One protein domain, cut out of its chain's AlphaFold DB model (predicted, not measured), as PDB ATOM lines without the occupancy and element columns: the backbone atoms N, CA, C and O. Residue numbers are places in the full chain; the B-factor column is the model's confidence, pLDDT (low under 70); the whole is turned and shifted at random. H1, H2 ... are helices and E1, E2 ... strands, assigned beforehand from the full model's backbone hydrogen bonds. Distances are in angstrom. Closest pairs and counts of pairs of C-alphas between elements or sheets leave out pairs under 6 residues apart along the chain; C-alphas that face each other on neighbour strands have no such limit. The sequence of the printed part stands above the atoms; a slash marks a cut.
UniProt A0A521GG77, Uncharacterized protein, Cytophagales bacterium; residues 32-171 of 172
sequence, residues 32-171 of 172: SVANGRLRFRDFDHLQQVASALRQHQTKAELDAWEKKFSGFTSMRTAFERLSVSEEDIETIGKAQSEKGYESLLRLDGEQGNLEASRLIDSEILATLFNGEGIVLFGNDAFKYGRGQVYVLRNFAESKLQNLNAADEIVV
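AT A GLANCE: This is residues 32 to 171 of the 172 residues of an uncharacterized protein of Cytophagales bacterium (UniProt A0A521GG77). Two lobes of unequal size make up this domain: the larger is a strongly twisted six-strand sheet with H1 over part of one face, H5 packed on H1, and H3 packed on H5 with H2 close by H5, and the smaller is the long hairpin E3 and E4 with H4 packed on it. The hairpin lobe comes near the larger one at H3, and the two lobes lie along the longest axis. The 140 printed residues hold six named helices and eight named strands in the order E1 E2 H1 H2 H3 H4 E3 E4 H5 E5 E6 E7 H6 E8, class mixed. The sheet is mixed, order E1 E2 E5 E6 E7 E8; the whole is compact, radius of gyration of the C-alphas 15.4 A, spanning 44 by 38 by 25 A.

HOW THE PARTS SIT: E1, residues 32 to 34, and E2, residues 37 to 40, form a hairpin, with N 34 and O 37 at 2.9 A. E2 is parallel to E5, residues 134 to 137, with N 40 and O 136 at 2.9 A. E5, E6, residues 140 to 145, and E7, residues 148 to 152, form a meander, each strand the antiparallel neighbour of the one before; N 137 and O 140 are 2.9 A apart, N 143 and O 150 2.9 A. E8, residues 168 to 170, is an edge strand antiparallel to E7, with N 151 and O 168 at 2.9 A. H1, residues 43 to 53, is on the sheet at a height of 11.1 A, making two layers, a helix on one face of a sheet. H5, residues 123 to 128, only grazes the sheet and touches H1 at Ala 50 and Ile 124, closest C-alphas 6.3 A, at a steep tilt of 44 degrees, opposite ways. H3, residues 75 to 81, touches H5 about perpendicular at 74 degrees, closest C-alphas Arg 76 and Ala 126, 4.9 A. H2, residues 59 to 66, is close to H5 but not clearly touching, closest C-alphas Leu 62 and Thr 127, 7.1 A. E3, residues 105 to 110, and E4, residues 113 to 118, form a hairpin, with N 108 and O 115 at 2.9 A. H4, residues 86 to 95, comes closest to E4 at the C-alphas of Gly 93 and Leu 114, 5.1 A. H6, residues 157 to 161, only grazes the sheet. Every O i to N i+4 pair is within hydrogen-bond range in H1 to H5; H6 has 0 of 1, but 2 of 2 O i to N i+3 pairs.

IN THESE COORDINATES: E1 begins at C-alpha 32 (70.536, 72.141, 62.517). H1 is 15.2 A long, H4 13.9 A, E3 16.0 A, E4 16.5 A and E6 16.1 A. E8 ends at C-alpha 170 (62.548, 62.991, 82.643).

THE WHOLE: The C-alphas of Arg 41 and Gly 112, the two farthest apart, are 44.7 A apart. The printed part has no cut, and no link is long. Mean pLDDT of the printed part is 83.7; it is under 70 at residues 83 to 100, 112, 164 to 167 and 169 to 171.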
ATOM      1  N   SER A  32      70.272  70.710  62.734       95.06
ATOM      2  CA  SER A  32      70.536  72.141  62.517       95.06
ATOM      3  C   SER A  32      71.044  72.818  63.789       95.06
ATOM      4  O   SER A  32      70.864  72.306  64.893       95.06
ATOM      5  N   VAL A  33      71.676  73.984  63.641       96.25
ATOM      6  CA  VAL A  33      72.082  74.831  64.770       96.25
ATOM      7  C   VAL A  33      71.150  76.036  64.847       96.25
ATOM      8  O   VAL A  33      71.012  76.778  63.877       96.25
ATOM      9  N   ALA A  34      70.533  76.254  66.006       95.12
ATOM     10  CA  ALA A  34      69.707  77.426  66.287       95.12
ATOM     11  C   ALA A  34      70.128  78.034  67.627       95.12
ATOM     12  O   ALA A  34      70.085  77.354  68.648       95.12
ATOM     13  N   ASN A  35      70.551  79.303  67.626       93.69
ATOM     14  CA  ASN A  35      71.049  80.008  68.817       93.69
ATOM     15  C   ASN A  35      72.128  79.212  69.579       93.69
ATOM     16  O   ASN A  35      72.080  79.083  70.798       93.69
ATOM     17  N   GLY A  36      73.067  78.605  68.847       96.12
ATOM     18  CA  GLY A  36      74.142  77.799  69.431       96.12
ATOM     19  C   GLY A  36      73.699  76.470  70.050       96.12
ATOM     20  O   GLY A  36      74.461  75.878  70.810       96.12
ATOM     21  N   ARG A  37      72.490  75.987  69.742       97.12
ATOM     22  CA  ARG A  37      71.952  74.698  70.200       97.12
ATOM     23  C   ARG A  37      71.706  73.781  69.017       97.12
ATOM     24  O   ARG A  37      71.218  74.235  67.979       97.12
ATOM     25  N   LEU A  38      72.000  72.495  69.190       97.12
ATOM     26  CA  LEU A  38      71.596  71.488  68.218       97.12
ATOM     27  C   LEU A  38      70.080  71.320  68.251       97.12
ATOM     28  O   LEU A  38      69.463  71.276  69.318       97.12
ATOM     29  N   ARG A  39      69.494  71.218  67.065       96.06
ATOM     30  CA  ARG A  39      68.079  70.962  66.853       96.06
ATOM     31  C   ARG A  39      67.917  69.656  66.104       96.06
ATOM     32  O   ARG A  39      68.315  69.544  64.946       96.06
ATOM     33  N   PHE A  40      67.288  68.713  66.789       94.31
ATOM     34  CA  PHE A  40      66.875  67.423  66.270       94.31
ATOM     35  C   PHE A  40      65.401  67.489  65.860       94.31
ATOM     36  O   PHE A  40      64.621  68.309  66.357       94.31
ATOM     37  N   ARG A  41      65.013  66.601  64.944       91.00
ATOM     38  CA  ARG A  41      63.621  66.413  64.526       91.00
ATOM     39  C   ARG A  41      62.729  66.019  65.707       91.00
ATOM     40  O   ARG A  41      61.689  66.632  65.919       91.00
ATOM     41  N   ASP A  42      63.169  65.025  66.472       87.38
ATOM     42  CA  ASP A  42      62.443  64.397  67.574       87.38
ATOM     43  C   ASP A  42      63.426  63.675  68.520       87.38
ATOM     44  O   ASP A  42      64.644  63.669  68.295       87.38
ATOM     45  N   PHE A  43      62.905  63.110  69.613       84.62
ATOM     46  CA  PHE A  43      63.708  62.399  70.611       84.62
ATOM     47  C   PHE A  43      64.361  61.129  70.046       84.62
ATOM     48  O   PHE A  43      65.524  60.855  70.349       84.62
ATOM     49  N   ASP A  44      63.660  60.402  69.173       87.75
ATOM     50  CA  ASP A  44      64.174  59.185  68.540       87.75
ATOM     51  C   ASP A  44      65.394  59.491  67.663       87.75
ATOM     52  O   ASP A  44      66.389  58.764  67.705       87.75
ATOM     53  N   HIS A  45      65.376  60.602  66.922       90.06
ATOM     54  CA  HIS A  45      66.517  61.059  66.136       90.06
ATOM     55  C   HIS A  45      67.730  61.348  67.034       90.06
ATOM     56  O   HIS A  45      68.839  60.913  66.719       90.06
ATOM     57  N   LEU A  46      67.544  61.992  68.192       89.56
ATOM     58  CA  LEU A  46      68.643  62.161  69.149       89.56
ATOM     59  C   LEU A  46      69.161  60.815  69.661       89.56
ATOM     60  O   LEU A  46      70.374  60.635  69.742       89.56
ATOM     61  N   GLN A  47      68.288  59.859  69.990       88.25
ATOM     62  CA  GLN A  47      68.726  58.542  70.461       88.25
ATOM     63  C   GLN A  47      69.532  57.782  69.402       88.25
ATOM     64  O   GLN A  47      70.524  57.125  69.737       88.25
ATOM     65  N   GLN A  48      69.144  57.893  68.132       90.12
ATOM     66  CA  GLN A  48      69.881  57.309  67.013       90.12
ATOM     67  C   GLN A  48      71.263  57.955  66.871       90.12
ATOM     68  O   GLN A  48      72.263  57.243  66.795       90.12
ATOM     69  N   VAL A  49      71.341  59.288  66.925       91.62
ATOM     70  CA  VAL A  49      72.614  60.023  66.853       91.62
ATOM     71  C   VAL A  49      73.501  59.700  68.054       91.62
ATOM     72  O   VAL A  49      74.679  59.397  67.877       91.62
ATOM     73  N   ALA A  50      72.951  59.668  69.268       90.81
ATOM     74  CA  ALA A  50      73.677  59.254  70.466       90.81
ATOM     75  C   ALA A  50      74.211  57.819  70.330       90.81
ATOM     76  O   ALA A  50      75.351  57.536  70.694       90.81
ATOM     77  N   SER A  51      73.413  56.907  69.773       89.81
ATOM     78  CA  SER A  51      73.823  55.518  69.540       89.81
ATOM     79  C   SER A  51      74.915  55.401  68.475       89.81
ATOM     80  O   SER A  51      75.831  54.598  68.647       89.81
ATOM     81  N   ALA A  52      74.872  56.224  67.427       88.81
ATOM     82  CA  ALA A  52      75.932  56.308  66.427       88.81
ATOM     83  C   ALA A  52      77.230  56.866  67.035       88.81
ATOM     84  O   ALA A  52      78.300  56.293  66.845       88.81
ATOM     85  N   LEU A  53      77.141  57.922  67.849       90.38
ATOM     86  CA  LEU A  53      78.296  58.500  68.542       90.38
ATOM     87  C   LEU A  53      78.945  57.528  69.535       90.38
ATOM     88  O   LEU A  53      80.157  57.567  69.721       90.38
ATOM     89  N   ARG A  54      78.192  56.590  70.126       89.06
ATOM     90  CA  ARG A  54      78.773  55.519  70.960       89.06
ATOM     91  C   ARG A  54      79.728  54.597  70.195       89.06
ATOM     92  O   ARG A  54      80.501  53.905  70.848       89.06
ATOM     93  N   GLN A  55      79.690  54.571  68.863       85.31
ATOM     94  CA  GLN A  55      80.661  53.833  68.043       85.31
ATOM     95  C   GLN A  55      81.967  54.621  67.822       85.31
ATOM     96  O   GLN A  55      82.957  54.047  67.383       85.31
ATOM     97  N   HIS A  56      81.981  55.915  68.166       77.56
ATOM     98  CA  HIS A  56      83.063  56.872  67.923       77.56
ATOM     99  C   HIS A  56      83.418  57.619  69.217       77.56
ATOM    100  O   HIS A  56      83.081  58.788  69.398       77.56
ATOM    101  N   GLN A  57      84.038  56.914  70.166       79.12
ATOM    102  CA  GLN A  57      84.230  57.417  71.535       79.12
ATOM    103  C   GLN A  57      85.550  58.158  71.751       79.12
ATOM    104  O   GLN A  57      85.804  58.634  72.859       79.12
ATOM    105  N   THR A  58      86.427  58.249  70.748       90.44
ATOM    106  CA  THR A  58      87.675  58.987  70.956       90.44
ATOM    107  C   THR A  58      87.404  60.487  70.970       90.44
ATOM    108  O   THR A  58      86.578  61.005  70.216       90.44
ATOM    109  N   LYS A  59      88.165  61.221  71.789       89.56
ATOM    110  CA  LYS A  59      88.092  62.686  71.832       89.56
ATOM    111  C   LYS A  59      88.211  63.315  70.439       89.56
ATOM    112  O   LYS A  59      87.447  64.213  70.106       89.56
ATOM    113  N   ALA A  60      89.139  62.823  69.616       92.62
ATOM    114  CA  ALA A  60      89.362  63.345  68.272       92.62
ATOM    115  C   ALA A  60      88.144  63.152  67.350       92.62
ATOM    116  O   ALA A  60      87.832  64.046  66.566       92.62
ATOM    117  N   GLU A  61      87.445  62.018  67.453       93.00
ATOM    118  CA  GLU A  61      86.226  61.761  66.680       93.00
ATOM    119  C   GLU A  61      85.066  62.646  67.137       93.00
ATOM    120  O   GLU A  61      84.391  63.240  66.295       93.00
ATOM    121  N   LEU A  62      84.865  62.791  68.451       93.75
ATOM    122  CA  LEU A  62      83.831  63.672  69.003       93.75
ATOM    123  C   LEU A  62      84.104  65.145  68.657       93.75
ATOM    124  O   LEU A  62      83.188  65.867  68.264       93.75
ATOM    125  N   ASP A  63      85.367  65.579  68.710       94.94
ATOM    126  CA  ASP A  63      85.791  66.916  68.276       94.94
ATOM    127  C   ASP A  63      85.559  67.121  66.771       94.94
ATOM    128  O   ASP A  63      85.138  68.196  66.340       94.94
ATOM    129  N   ALA A  64      85.836  66.106  65.947       94.31
ATOM    130  CA  ALA A  64      85.584  66.161  64.510       94.31
ATOM    131  C   ALA A  64      84.085  66.190  64.187       94.31
ATOM    132  O   ALA A  64      83.674  66.868  63.245       94.31
ATOM    133  N   TRP A  65      83.267  65.477  64.964       94.06
ATOM    134  CA  TRP A  65      81.816  65.499  64.834       94.06
ATOM    135  C   TRP A  65      81.240  66.870  65.196       94.06
ATOM    136  O   TRP A  65      80.497  67.432  64.396       94.06
ATOM    137  N   GLU A  66      81.641  67.450  66.331       95.19
ATOM    138  CA  GLU A  66      81.180  68.777  66.767       95.19
ATOM    139  C   GLU A  66      81.487  69.859  65.724       95.19
ATOM    140  O   GLU A  66      80.631  70.683  65.404       95.19
ATOM    141  N   LYS A  67      82.683  69.817  65.122       95.75
ATOM    142  CA  LYS A  67      83.125  70.784  64.102       95.75
ATOM    143  C   LYS A  67      82.254  70.822  62.843       95.75
ATOM    144  O   LYS A  67      82.376  71.770  62.069       95.75
ATOM    145  N   LYS A  68      81.378  69.835  62.625       94.62
ATOM    146  CA  LYS A  68      80.396  69.853  61.527       94.62
ATOM    147  C   LYS A  68      79.307  70.913  61.738       94.62
ATOM    148  O   LYS A  68      78.671  71.322  60.773       94.62
ATOM    149  N   PHE A  69      79.116  71.385  62.971       96.06
ATOM    150  CA  PHE A  69      78.034  72.284  63.365       96.06
ATOM    151  C   PHE A  69      78.563  73.689  63.671       96.06
ATOM    152  O   PHE A  69      78.933  74.016  64.797       96.06
ATOM    153  N   SER A  70      78.600  74.549  62.651       95.94
ATOM    154  CA  SER A  70      79.046  75.937  62.822       95.94
ATOM    155  C   SER A  70      78.177  76.689  63.839       95.94
ATOM    156  O   SER A  70      76.948  76.637  63.779       95.94
ATOM    157  N   GLY A  71      78.817  77.396  64.775       95.62
ATOM    158  CA  GLY A  71      78.141  78.150  65.837       95.62
ATOM    159  C   GLY A  71      77.679  77.314  67.035       95.62
ATOM    160  O   GLY A  71      77.127  77.880  67.974       95.62
ATOM    161  N   PHE A  72      77.911  76.000  67.036       97.38
ATOM    162  CA  PHE A  72      77.667  75.130  68.183       97.38
ATOM    163  C   PHE A  72      78.949  74.939  69.010       97.38
ATOM    164  O   PHE A  72      80.066  74.947  68.494       97.38
ATOM    165  N   THR A  73      78.796  74.796  70.322       96.56
ATOM    166  CA  THR A  73      79.852  74.342  71.234       96.56
ATOM    167  C   THR A  73      79.180  73.470  72.278       96.56
ATOM    168  O   THR A  73      78.253  73.924  72.959       96.56
ATOM    169  N   SER A  74      79.620  72.218  72.373       96.00
ATOM    170  CA  SER A  74      79.022  71.251  73.292       96.00
ATOM    171  C   SER A  74      79.363  71.557  74.750       96.00
ATOM    172  O   SER A  74      80.313  72.288  75.025       96.00
ATOM    173  N   MET A  75      78.634  70.972  75.707       93.38
ATOM    174  CA  MET A  75      79.020  71.015  77.124       93.38
ATOM    175  C   MET A  75      80.409  70.430  77.342       93.38
ATOM    176  O   MET A  75      81.171  70.968  78.139       93.38
ATOM    177  N   ARG A  76      80.748  69.346  76.633       93.25
ATOM    178  CA  ARG A  76      82.064  68.705  76.712       93.25
ATOM    179  C   ARG A  76      83.160  69.707  76.368       93.25
ATOM    180  O   ARG A  76      84.053  69.936  77.175       93.25
ATOM    181  N   THR A  77      83.063  70.349  75.207       92.94
ATOM    182  CA  THR A  77      84.059  71.333  74.773       92.94
ATOM    183  C   THR A  77      83.984  72.631  75.574       92.94
ATOM    184  O   THR A  77      85.024  73.225  75.842       92.94
ATOM    185  N   ALA A  78      82.799  73.075  75.994       90.81
ATOM    186  CA  ALA A  78      82.655  74.222  76.886       90.81
ATOM    187  C   ALA A  78      83.390  73.980  78.207       90.81
ATOM    188  O   ALA A  78      84.165  74.836  78.613       90.81
ATOM    189  N   PHE A  79      83.222  72.802  78.815       87.06
ATOM    190  CA  PHE A  79      83.921  72.409  80.035       87.06
ATOM    191  C   PHE A  79      85.436  72.292  79.828       87.06
ATOM    192  O   PHE A  79      86.189  72.843  80.612       87.06
ATOM    193  N   GLU A  80      85.901  71.655  78.749       86.56
ATOM    194  CA  GLU A  80      87.339  71.585  78.421       86.56
ATOM    195  C   GLU A  80      87.973  72.971  78.194       86.56
ATOM    196  O   GLU A  80      89.163  73.162  78.432       86.56
ATOM    197  N   ARG A  81      87.188  73.928  77.677       85.56
ATOM    198  CA  ARG A  81      87.611  75.317  77.454       85.56
ATOM    199  C   ARG A  81      87.492  76.184  78.685       85.56
ATOM    200  O   ARG A  81      88.069  77.274  78.675       85.56
ATOM    201  N   LEU A  82      86.750  75.747  79.703       74.94
ATOM    202  CA  LEU A  82      86.884  76.366  80.999       74.94
ATOM    203  C   LEU A  82      88.354  76.180  81.356       74.94
ATOM    204  O   LEU A  82      88.815  75.084  81.666       74.94
ATOM    205  N   SER A  83      89.109  77.268  81.259       53.88
ATOM    206  CA  SER A  83      90.419  77.366  81.876       53.88
ATOM    207  C   SER A  83      90.157  77.485  83.367       53.88
ATOM    208  O   SER A  83      90.489  78.504  83.955       53.88
ATOM    209  N   VAL A  84      89.478  76.489  83.950       54.22
ATOM    210  CA  VAL A  84      89.423  76.340  85.386       54.22
ATOM    211  C   VAL A  84      90.854  75.967  85.720       54.22
ATOM    212  O   VAL A  84      91.262  74.810  85.617       54.22
ATOM    213  N   SER A  85      91.677  76.977  85.982       56.47
ATOM    214  CA  SER A  85      92.924  76.741  86.680       56.47
ATOM    215  C   SER A  85      92.574  75.945  87.941       56.47
ATOM    216  O   SER A  85      91.450  76.028  88.451       56.47
ATOM    217  N   GLU A  86      93.517  75.167  88.472       58.78
ATOM    218  CA  GLU A  86      93.319  74.561  89.795       58.78
ATOM    219  C   GLU A  86      92.839  75.618  90.808       58.78
ATOM    220  O   GLU A  86      92.008  75.313  91.651       58.78
ATOM    221  N   GLU A  87      93.251  76.880  90.639       59.31
ATOM    222  CA  GLU A  87      92.826  78.043  91.420       59.31
ATOM    223  C   GLU A  87      91.338  78.414  91.253       59.31
ATOM    224  O   GLU A  87      90.687  78.742  92.243       59.31
ATOM    225  N   ASP A  88      90.753  78.321  90.056       61.16
ATOM    226  CA  ASP A  88      89.316  78.551  89.845       61.16
ATOM    227  C   ASP A  88      88.477  77.385  90.398       61.16
ATOM    228  O   ASP A  88      87.427  77.619  90.997       61.16
ATOM    229  N   ILE A  89      88.956  76.137  90.281       62.78
ATOM    230  CA  ILE A  89      88.295  74.959  90.876       62.78
ATOM    231  C   ILE A  89      88.345  75.087  92.396       62.78
ATOM    232  O   ILE A  89      87.335  74.905  93.076       62.78
ATOM    233  N   GLU A  90      89.507  75.460  92.928       61.94
ATOM    234  CA  GLU A  90      89.717  75.682  94.350       61.94
ATOM    235  C   GLU A  90      88.887  76.874  94.847       61.94
ATOM    236  O   GLU A  90      88.340  76.813  95.941       61.94
ATOM    237  N   THR A  91      88.713  77.933  94.052       63.59
ATOM    238  CA  THR A  91      87.874  79.090  94.405       63.59
ATOM    239  C   THR A  91      86.391  78.734  94.400       63.59
ATOM    240  O   THR A  91      85.684  79.109  95.332       63.59
ATOM    241  N   ILE A  92      85.914  77.969  93.415       66.38
ATOM    242  CA  ILE A  92      84.535  77.459  93.358       66.38
ATOM    243  C   ILE A  92      84.274  76.503  94.535       66.38
ATOM    244  O   ILE A  92      83.256  76.628  95.223       66.38
ATOM    245  N   GLY A  93      85.219  75.604  94.828       62.03
ATOM    246  CA  GLY A  93      85.172  74.700  95.979       62.03
ATOM    247  C   GLY A  93      85.212  75.438  97.324       62.03
ATOM    248  O   GLY A  93      84.411  75.144  98.212       62.03
ATOM    249  N   LYS A  94      86.071  76.459  97.471       59.34
ATOM    250  CA  LYS A  94      86.162  77.327  98.665       59.34
ATOM    251  C   LYS A  94      84.917  78.192  98.849       59.34
ATOM    252  O   LYS A  94      84.471  78.384  99.977       59.34
ATOM    253  N   ALA A  95      84.352  78.707  97.758       60.53
ATOM    254  CA  ALA A  95      83.121  79.494  97.768       60.53
ATOM    255  C   ALA A  95      81.863  78.629  97.953       60.53
ATOM    256  O   ALA A  95      80.791  79.182  98.194       60.53
ATOM    257  N   GLN A  96      81.986  77.298  97.834       60.91
ATOM    258  CA  GLN A  96      80.880  76.333  97.874       60.91
ATOM    259  C   GLN A  96      79.736  76.707  96.921       60.91
ATOM    260  O   GLN A  96      78.557  76.535  97.241       60.91
ATOM    261  N   SER A  97      80.066  77.293  95.770       62.44
ATOM    262  CA  SER A  97      79.075  77.889  94.881       62.44
ATOM    263  C   SER A  97      79.418  77.644  93.423       62.44
ATOM    264  O   SER A  97      80.436  78.111  92.930       62.44
ATOM    265  N   GLU A  98      78.506  76.987  92.715       65.56
ATOM    266  CA  GLU A  98      78.529  76.794  91.260       65.56
ATOM    267  C   GLU A  98      78.069  78.038  90.474       65.56
ATOM    268  O   GLU A  98      77.790  77.948  89.280       65.56
ATOM    269  N   LYS A  99      77.957  79.208  91.123       68.12
ATOM    270  CA  LYS A  99      77.342  80.397  90.525       68.12
ATOM    271  C   LYS A  99      78.068  80.837  89.249       68.12
ATOM    272  O   LYS A  99      79.230  81.224  89.305       68.12
ATOM    273  N   GLY A 100      77.357  80.850  88.122       69.69
ATOM    274  CA  GLY A 100      77.898  81.140  86.788       69.69
ATOM    275  C   GLY A 100      78.350  79.906  85.996       69.69
ATOM    276  O   GLY A 100      78.622  80.031  84.803       69.69
ATOM    277  N   TYR A 101      78.390  78.726  86.623       76.75
ATOM    278  CA  TYR A 101      78.791  77.451  86.022       76.75
ATOM    279  C   TYR A 101      77.751  76.333  86.210       76.75
ATOM    280  O   TYR A 101      78.025  75.180  85.877       76.75
ATOM    281  N   GLU A 102      76.539  76.659  86.669       80.31
ATOM    282  CA  GLU A 102      75.479  75.711  87.065       80.31
ATOM    283  C   GLU A 102      75.026  74.785  85.926       80.31
ATOM    284  O   GLU A 102      74.362  73.771  86.139       80.31
ATOM    285  N   SER A 103      75.325  75.161  84.682       81.00
ATOM    286  CA  SER A 103      75.004  74.366  83.495       81.00
ATOM    287  C   SER A 103      76.163  73.514  82.988       81.00
ATOM    288  O   SER A 103      75.954  72.756  82.048       81.00
ATOM    289  N   LEU A 104      77.356  73.626  83.577       83.94
ATOM    290  CA  LEU A 104      78.579  72.976  83.101       83.94
ATOM    291  C   LEU A 104      79.176  72.011  84.123       83.94
ATOM    292  O   LEU A 104      79.627  70.931  83.729       83.94
ATOM    293  N   LEU A 105      79.165  72.365  85.409       84.94
ATOM    294  CA  LEU A 105      79.785  71.568  86.467       84.94
ATOM    295  C   LEU A 105      78.844  71.315  87.642       84.94
ATOM    296  O   LEU A 105      77.828  71.988  87.792       84.94
ATOM    297  N   ARG A 106      79.210  70.334  88.463       84.38
ATOM    298  CA  ARG A 106      78.678  70.094  89.805       84.38
ATOM    299  C   ARG A 106      79.843  70.008  90.788       84.38
ATOM    300  O   ARG A 106      80.961  69.684  90.388       84.38
ATOM    301  N   LEU A 107      79.571  70.283  92.059       82.06
ATOM    302  CA  LEU A 107      80.537  70.095  93.138       82.06
ATOM    303  C   LEU A 107      80.223  68.801  93.877       82.06
ATOM    304  O   LEU A 107      79.143  68.661  94.450       82.06
ATOM    305  N   ASP A 108      81.174  67.878  93.853       81.62
ATOM    306  CA  ASP A 108      81.101  66.585  94.520       81.62
ATOM    307  C   ASP A 108      82.043  66.584  95.739       81.62
ATOM    308  O   ASP A 108      83.097  67.211  95.711       81.62
ATOM    309  N   GLY A 109      81.684  65.884  96.821       79.06
ATOM    310  CA  GLY A 109      82.533  65.737  98.013       79.06
ATOM    311  C   GLY A 109      81.952  66.347  99.292       79.06
ATOM    312  O   GLY A 109      80.761  66.643  99.387       79.06
ATOM    313  N   GLU A 110      82.805  66.497 100.304       76.38
ATOM    314  CA  GLU A 110      82.437  67.027 101.622       76.38
ATOM    315  C   GLU A 110      82.929  68.470 101.798       76.38
ATOM    316  O   GLU A 110      83.830  68.945 101.107       76.38
ATOM    317  N   GLN A 111      82.341  69.194 102.752       70.00
ATOM    318  CA  GLN A 111      82.728  70.568 103.061       70.00
ATOM    319  C   GLN A 111      84.229  70.660 103.399       70.00
ATOM    320  O   GLN A 111      84.683  70.120 104.403       70.00
ATOM    321  N   GLY A 112      84.985  71.379 102.560       67.25
ATOM    322  CA  GLY A 112      86.444  71.520 102.670       67.25
ATOM    323  C   GLY A 112      87.251  70.606 101.739       67.25
ATOM    324  O   GLY A 112      88.462  70.775 101.653       67.25
ATOM    325  N   ASN A 113      86.592  69.692 101.022       74.81
ATOM    326  CA  ASN A 113      87.174  68.840  99.986       74.81
ATOM    327  C   ASN A 113      86.158  68.632  98.847       74.81
ATOM    328  O   ASN A 113      85.659  67.525  98.638       74.81
ATOM    329  N   LEU A 114      85.787  69.732  98.185       75.38
ATOM    330  CA  LEU A 114      84.883  69.717  97.036       75.38
ATOM    331  C   LEU A 114      85.690  69.629  95.740       75.38
ATOM    332  O   LEU A 114      86.592  70.436  95.517       75.38
ATOM    333  N   GLU A 115      85.321  68.690  94.880       76.75
ATOM    334  CA  GLU A 115      85.857  68.514  93.534       76.75
ATOM    335  C   GLU A 115      84.831  69.001  92.504       76.75
ATOM    336  O   GLU A 115      83.630  68.748  92.629       76.75
ATOM    337  N   ALA A 116      85.293  69.716  91.477       79.69
ATOM    338  CA  ALA A 116      84.442  70.123  90.365       79.69
ATOM    339  C   ALA A 116      84.422  69.031  89.292       79.69
ATOM    340  O   ALA A 116      85.426  68.775  88.627       79.69
ATOM    341  N   SER A 117      83.251  68.440  89.083       82.69
ATOM    342  CA  SER A 117      82.991  67.454  88.032       82.69
ATOM    343  C   SER A 117      82.101  68.052  86.951       82.69
ATOM    344  O   SER A 117      81.365  69.005  87.198       82.69
ATOM    345  N   ARG A 118      82.091  67.469  85.746       85.94
ATOM    346  CA  ARG A 118      81.080  67.826  84.738       85.94
ATOM    347  C   ARG A 118      79.681  67.528  85.259       85.94
ATOM    348  O   ARG A 118      79.448  66.534  85.937       85.94
ATOM    349  N   LEU A 119      78.723  68.356  84.859       87.06
ATOM    350  CA  LEU A 119      77.320  68.114  85.179       87.06
ATOM    351  C   LEU A 119      76.779  66.847  84.481       87.06
ATOM    352  O   LEU A 119      75.955  66.130  85.050       87.06
ATOM    353  N   ILE A 120      77.250  66.575  83.258       89.50
ATOM    354  CA  ILE A 120      76.970  65.351  82.499       89.50
ATOM    355  C   ILE A 120      78.257  64.528  82.398       89.50
ATOM    356  O   ILE A 120      79.194  64.923  81.705       89.50
ATOM    357  N   ASP A 121      78.274  63.358  83.035       87.81
ATOM    358  CA  ASP A 121      79.439  62.461  83.029       87.81
ATOM    359  C   ASP A 121      79.623  61.739  81.681       87.81
ATOM    360  O   ASP A 121      80.739  61.421  81.274       87.81
ATOM    361  N   SER A 122      78.526  61.490  80.959       90.12
ATOM    362  CA  SER A 122      78.558  60.834  79.650       90.12
ATOM    363  C   SER A 122      79.157  61.748  78.580       90.12
ATOM    364  O   SER A 122      78.542  62.745  78.213       90.12
ATOM    365  N   GLU A 123      80.291  61.351  77.993       91.50
ATOM    366  CA  GLU A 123      80.923  62.055  76.859       91.50
ATOM    367  C   GLU A 123      79.956  62.288  75.694       91.50
ATOM    368  O   GLU A 123      79.946  63.351  75.073       91.50
ATOM    369  N   ILE A 124      79.112  61.294  75.412       93.06
ATOM    370  CA  ILE A 124      78.161  61.344  74.304       93.06
ATOM    371  C   ILE A 124      77.084  62.384  74.581       93.06
ATOM    372  O   ILE A 124      76.858  63.263  73.756       93.06
ATOM    373  N   LEU A 125      76.446  62.330  75.753       92.06
ATOM    374  CA  LEU A 125      75.425  63.317  76.102       92.06
ATOM    375  C   LEU A 125      76.045  64.714  76.231       92.06
ATOM    376  O   LEU A 125      75.521  65.659  75.653       92.06
ATOM    377  N   ALA A 126      77.206  64.849  76.870       93.50
ATOM    378  CA  ALA A 126      77.914  66.122  76.972       93.50
ATOM    379  C   ALA A 126      78.306  66.705  75.599       93.50
ATOM    380  O   ALA A 126      78.463  67.916  75.483       93.50
ATOM    381  N   THR A 127      78.429  65.872  74.558       95.38
ATOM    382  CA  THR A 127      78.674  66.306  73.171       95.38
ATOM    383  C   THR A 127      77.404  66.823  72.473       95.38
ATOM    384  O   THR A 127      77.494  67.638  71.559       95.38
ATOM    385  N   LEU A 128      76.212  66.385  72.895       95.19
ATOM    386  CA  LEU A 128      74.935  66.715  72.242       95.19
ATOM    387  C   LEU A 128      74.265  67.981  72.789       95.19
ATOM    388  O   LEU A 128      73.561  68.676  72.056       95.19
ATOM    389  N   PHE A 129      74.462  68.282  74.070       95.56
ATOM    390  CA  PHE A 129      73.934  69.492  74.697       95.56
ATOM    391  C   PHE A 129      74.906  70.663  74.499       95.56
ATOM    392  O   PHE A 129      76.121  70.464  74.527       95.56
ATOM    393  N   ASN A 130      74.396  71.885  74.303       95.38
ATOM    394  CA  ASN A 130      75.249  73.081  74.219       95.38
ATOM    395  C   ASN A 130      75.840  73.455  75.590       95.38
ATOM    396  O   ASN A 130      75.438  72.893  76.599       95.38
ATOM    397  N   GLY A 131      76.728  74.449  75.667       91.25
ATOM    398  CA  GLY A 131      77.307  74.910  76.944       91.25
ATOM    399  C   GLY A 131      76.306  75.370  78.022       91.25
ATOM    400  O   GLY A 131      76.662  75.466  79.191       91.25
ATOM    401  N   GLU A 132      75.044  75.609  77.671       91.50
ATOM    402  CA  GLU A 132      73.966  75.883  78.628       91.50
ATOM    403  C   GLU A 132      73.225  74.607  79.045       91.50
ATOM    404  O   GLU A 132      72.199  74.681  79.708       91.50
ATOM    405  N   GLY A 133      73.681  73.424  78.643       92.94
ATOM    406  CA  GLY A 133      73.007  72.153  78.868       92.94
ATOM    407  C   GLY A 133      71.665  72.031  78.160       92.94
ATOM    408  O   GLY A 133      70.766  71.413  78.722       92.94
ATOM    409  N   ILE A 134      71.498  72.612  76.966       95.00
ATOM    410  CA  ILE A 134      70.238  72.596  76.203       95.00
ATOM    411  C   ILE A 134      70.409  71.901  74.848       95.00
ATOM    412  O   ILE A 134      71.402  72.092  74.143       95.00
ATOM    413  N   VAL A 135      69.380  71.151  74.459       96.00
ATOM    414  CA  VAL A 135      69.167  70.618  73.108       96.00
ATOM    415  C   VAL A 135      67.716  70.859  72.674       96.00
ATOM    416  O   VAL A 135      66.824  70.946  73.519       96.00
ATOM    417  N   LEU A 136      67.462  71.015  71.372       95.31
ATOM    418  CA  LEU A 136      66.140  71.340  70.821       95.31
ATOM    419  C   LEU A 136      65.531  70.155  70.060       95.31
ATOM    420  O   LEU A 136      66.235  69.447  69.341       95.31
ATOM    421  N   PHE A 137      64.208  70.006  70.159       89.69
ATOM    422  CA  PHE A 137      63.412  68.962  69.507       89.69
ATOM    423  C   PHE A 137      62.158  69.554  68.884       89.69
ATOM    424  O   PHE A 137      61.215  69.879  69.602       89.69
ATOM    425  N   GLY A 138      62.109  69.715  67.562       84.88
ATOM    426  CA  GLY A 138      60.981  70.426  66.953       84.88
ATOM    427  C   GLY A 138      60.774  71.789  67.636       84.88
ATOM    428  O   GLY A 138      61.672  72.625  67.617       84.88
ATOM    429  N   ASN A 139      59.629  72.018  68.282       89.75
ATOM    430  CA  ASN A 139      59.370  73.256  69.034       89.75
ATOM    431  C   ASN A 139      59.724  73.186  70.525       89.75
ATOM    432  O   ASN A 139      59.569  74.187  71.210       89.75
ATOM    433  N   ASP A 140      60.196  72.054  71.032       92.62
ATOM    434  CA  ASP A 140      60.512  71.839  72.442       92.62
ATOM    435  C   ASP A 140      62.019  71.986  72.702       92.62
ATOM    436  O   ASP A 140      62.847  71.937  71.787       92.62
ATOM    437  N   ALA A 141      62.390  72.145  73.971       93.25
ATOM    438  CA  ALA A 141      63.778  72.098  74.419       93.25
ATOM    439  C   ALA A 141      63.922  71.158  75.606       93.25
ATOM    440  O   ALA A 141      63.042  71.090  76.461       93.25
ATOM    441  N   PHE A 142      65.039  70.444  75.669       92.62
ATOM    442  CA  PHE A 142      65.417  69.670  76.840       92.62
ATOM    443  C   PHE A 142      66.616  70.350  77.484       92.62
ATOM    444  O   PHE A 142      67.608  70.633  76.810       92.62
ATOM    445  N   LYS A 143      66.520  70.606  78.786       91.69
ATOM    446  CA  LYS A 143      67.586  71.187  79.604       91.69
ATOM    447  C   LYS A 143      68.079  70.132  80.580       91.69
ATOM    448  O   LYS A 143      67.305  69.661  81.405       91.69
ATOM    449  N   TYR A 144      69.362  69.809  80.537       88.81
ATOM    450  CA  TYR A 144      70.004  69.041  81.595       88.81
ATOM    451  C   TYR A 144      70.368  69.976  82.754       88.81
ATOM    452  O   TYR A 144      70.993  71.021  82.550       88.81
ATOM    453  N   GLY A 145      69.970  69.633  83.973       83.44
ATOM    454  CA  GLY A 145      70.223  70.433  85.168       83.44
ATOM    455  C   GLY A 145      70.007  69.609  86.428       83.44
ATOM    456  O   GLY A 145      69.067  68.826  86.485       83.44
ATOM    457  N   ARG A 146      70.859  69.778  87.448       75.44
ATOM    458  CA  ARG A 146      70.690  69.125  88.764       75.44
ATOM    459  C   ARG A 146      70.499  67.598  88.683       75.44
ATOM    460  O   ARG A 146      69.694  67.027  89.412       75.44
ATOM    461  N   GLY A 147      71.213  66.947  87.761       75.69
ATOM    462  CA  GLY A 147      71.123  65.498  87.536       75.69
ATOM    463  C   GLY A 147      69.811  65.021  86.903       75.69
ATOM    464  O   GLY A 147      69.518  63.831  86.940       75.69
ATOM    465  N   GLN A 148      69.007  65.930  86.348       82.81
ATOM    466  CA  GLN A 148      67.721  65.639  85.720       82.81
ATOM    467  C   GLN A 148      67.631  66.296  84.343       82.81
ATOM    468  O   GLN A 148      68.367  67.238  84.033       82.81
ATOM    469  N   VAL A 149      66.690  65.822  83.525       86.06
ATOM    470  CA  VAL A 149      66.334  66.471  82.265       86.06
ATOM    471  C   VAL A 149      64.954  67.095  82.371       86.06
ATOM    472  O   VAL A 149      63.963  66.419  82.623       86.06
ATOM    473  N   TYR A 150      64.896  68.402  82.152       87.75
ATOM    474  CA  TYR A 150      63.665  69.177  82.105       87.75
ATOM    475  C   TYR A 150      63.198  69.304  80.663       87.75
ATOM    476  O   TYR A 150      63.970  69.735  79.802       87.75
ATOM    477  N   VAL A 151      61.932  68.987  80.411       90.38
ATOM    478  CA  VAL A 151      61.300  69.205  79.109       90.38
ATOM    479  C   VAL A 151      60.541  70.525  79.143       90.38
ATOM    480  O   VAL A 151      59.670  70.753  79.982       90.38
ATOM    481  N   LEU A 152      60.878  71.403  78.205       90.75
ATOM    482  CA  LEU A 152      60.267  72.712  78.018       90.75
ATOM    483  C   LEU A 152      59.452  72.668  76.724       90.75
ATOM    484  O   LEU A 152      60.001  72.842  75.632       90.75
ATOM    485  N   ARG A 153      58.145  72.418  76.838       90.56
ATOM    486  CA  ARG A 153      57.243  72.327  75.682       90.56
ATOM    487  C   ARG A 153      57.043  73.701  75.055       90.56
ATOM    488  O   ARG A 153      56.899  74.675  75.793       90.56
ATOM    489  N   ASN A 154      56.972  73.797  73.728       90.50
ATOM    490  CA  ASN A 154      56.851  75.078  73.011       90.50
ATOM    491  C   ASN A 154      57.875  76.103  73.529       90.50
ATOM    492  O   ASN A 154      57.532  77.127  74.127       90.50
ATOM    493  N   PHE A 155      59.144  75.746  73.390       91.50
ATOM    494  CA  PHE A 155      60.279  76.439  73.960       91.50
ATOM    495  C   PHE A 155      60.296  77.932  73.616       91.50
ATOM    496  O   PHE A 155      60.191  78.344  72.461       91.50
ATOM    497  N   ALA A 156      60.511  78.730  74.657       90.38
ATOM    498  CA  ALA A 156      60.825  80.144  74.587       90.38
ATOM    499  C   ALA A 156      61.939  80.429  75.599       90.38
ATOM    500  O   ALA A 156      61.924  79.866  76.695       90.38
ATOM    501  N   GLU A 157      62.869  81.328  75.268       89.00
ATOM    502  CA  GLU A 157      64.025  81.653  76.124       89.00
ATOM    503  C   GLU A 157      63.610  82.049  77.552       89.00
ATOM    504  O   GLU A 157      64.277  81.700  78.522       89.00
ATOM    505  N   SER A 158      62.461  82.714  77.712       86.62
ATOM    506  CA  SER A 158      61.932  83.107  79.022       86.62
ATOM    507  C   SER A 158      61.666  81.922  79.961       86.62
ATOM    508  O   SER A 158      61.691  82.101  81.176       86.62
ATOM    509  N   LYS A 159      61.446  80.708  79.431       86.19
ATOM    510  CA  LYS A 159      61.258  79.492  80.242       86.19
ATOM    511  C   LYS A 159      62.547  79.034  80.935       86.19
ATOM    512  O   LYS A 159      62.467  78.344  81.946       86.19
ATOM    513  N   LEU A 160      63.723  79.451  80.458       83.69
ATOM    514  CA  LEU A 160      65.004  79.092  81.081       83.69
ATOM    515  C   LEU A 160      65.188  79.714  82.470       83.69
ATOM    516  O   LEU A 160      65.904  79.165  83.300       83.69
ATOM    517  N   GLN A 161      64.514  80.834  82.747       80.50
ATOM    518  CA  GLN A 161      64.624  81.539  84.029       80.50
ATOM    519  C   GLN A 161      63.819  80.875  85.156       80.50
ATOM    520  O   GLN A 161      64.014  81.208  86.324       80.50
ATOM    521  N   ASN A 162      62.912  79.947  84.832       75.62
ATOM    522  CA  ASN A 162      62.053  79.295  85.814       75.62
ATOM    523  C   ASN A 162      61.841  77.814  85.477       75.62
ATOM    524  O   ASN A 162      60.767  77.404  85.039       75.62
ATOM    525  N   LEU A 163      62.868  76.998  85.720       71.38
ATOM    526  CA  LEU A 163      62.807  75.547  85.494       71.38
ATOM    527  C   LEU A 163      61.824  74.823  86.430       71.38
ATOM    528  O   LEU A 163      61.394  73.721  86.114       71.38
ATOM    529  N   ASN A 164      61.402  75.437  87.540       65.56
ATOM    530  CA  ASN A 164      60.331  74.883  88.383       65.56
ATOM    531  C   ASN A 164      58.959  74.922  87.687       65.56
ATOM    532  O   ASN A 164      58.028  74.264  88.139       65.56
ATOM    533  N   ALA A 165      58.834  75.696  86.606       61.28
ATOM    534  CA  ALA A 165      57.687  75.686  85.708       61.28
ATOM    535  C   ALA A 165      57.903  74.761  84.495       61.28
ATOM    536  O   ALA A 165      57.177  74.887  83.508       61.28
ATOM    537  N   ALA A 166      58.915  73.883  84.526       67.44
ATOM    538  CA  ALA A 166      59.100  72.874  83.492       67.44
ATOM    539  C   ALA A 166      57.866  71.976  83.409       67.44
ATOM    540  O   ALA A 166      57.270  71.607  84.421       67.44
ATOM    541  N   ASP A 167      57.500  71.636  82.178       69.50
ATOM    542  CA  ASP A 167      56.268  70.912  81.891       69.50
ATOM    543  C   ASP A 167      56.388  69.433  82.315       69.50
ATOM    544  O   ASP A 167      55.391  68.793  82.645       69.50
ATOM    545  N   GLU A 168      57.614  68.894  82.331       74.19
ATOM    546  CA  GLU A 168      57.913  67.505  82.677       74.19
ATOM    547  C   GLU A 168      59.381  67.344  83.121       74.19
ATOM    548  O   GLU A 168      60.275  68.036  82.620       74.19
ATOM    549  N   ILE A 169      59.633  66.414  84.049       69.94
ATOM    550  CA  ILE A 169      60.977  65.978  84.451       69.94
ATOM    551  C   ILE A 169      61.157  64.539  83.977       69.94
ATOM    552  O   ILE A 169      60.414  63.650  84.389       69.94
ATOM    553  N   VAL A 170      62.164  64.313  83.138       66.25
ATOM    554  CA  VAL A 170      62.548  62.991  82.643       66.25
ATOM    555  C   VAL A 170      63.834  62.563  83.343       66.25
ATOM    556  O   VAL A 170      64.820  63.303  83.387       66.25
ATOM    557  N   VAL A 171      63.818  61.349  83.890       57.88
ATOM    558  CA  VAL A 171      65.023  60.666  84.367       57.88
ATOM    559  C   VAL A 171      65.566  59.874  83.179       57.88
ATOM    560  O   VAL A 171      64.900  58.946  82.719       57.88
TER     561      VAL A 171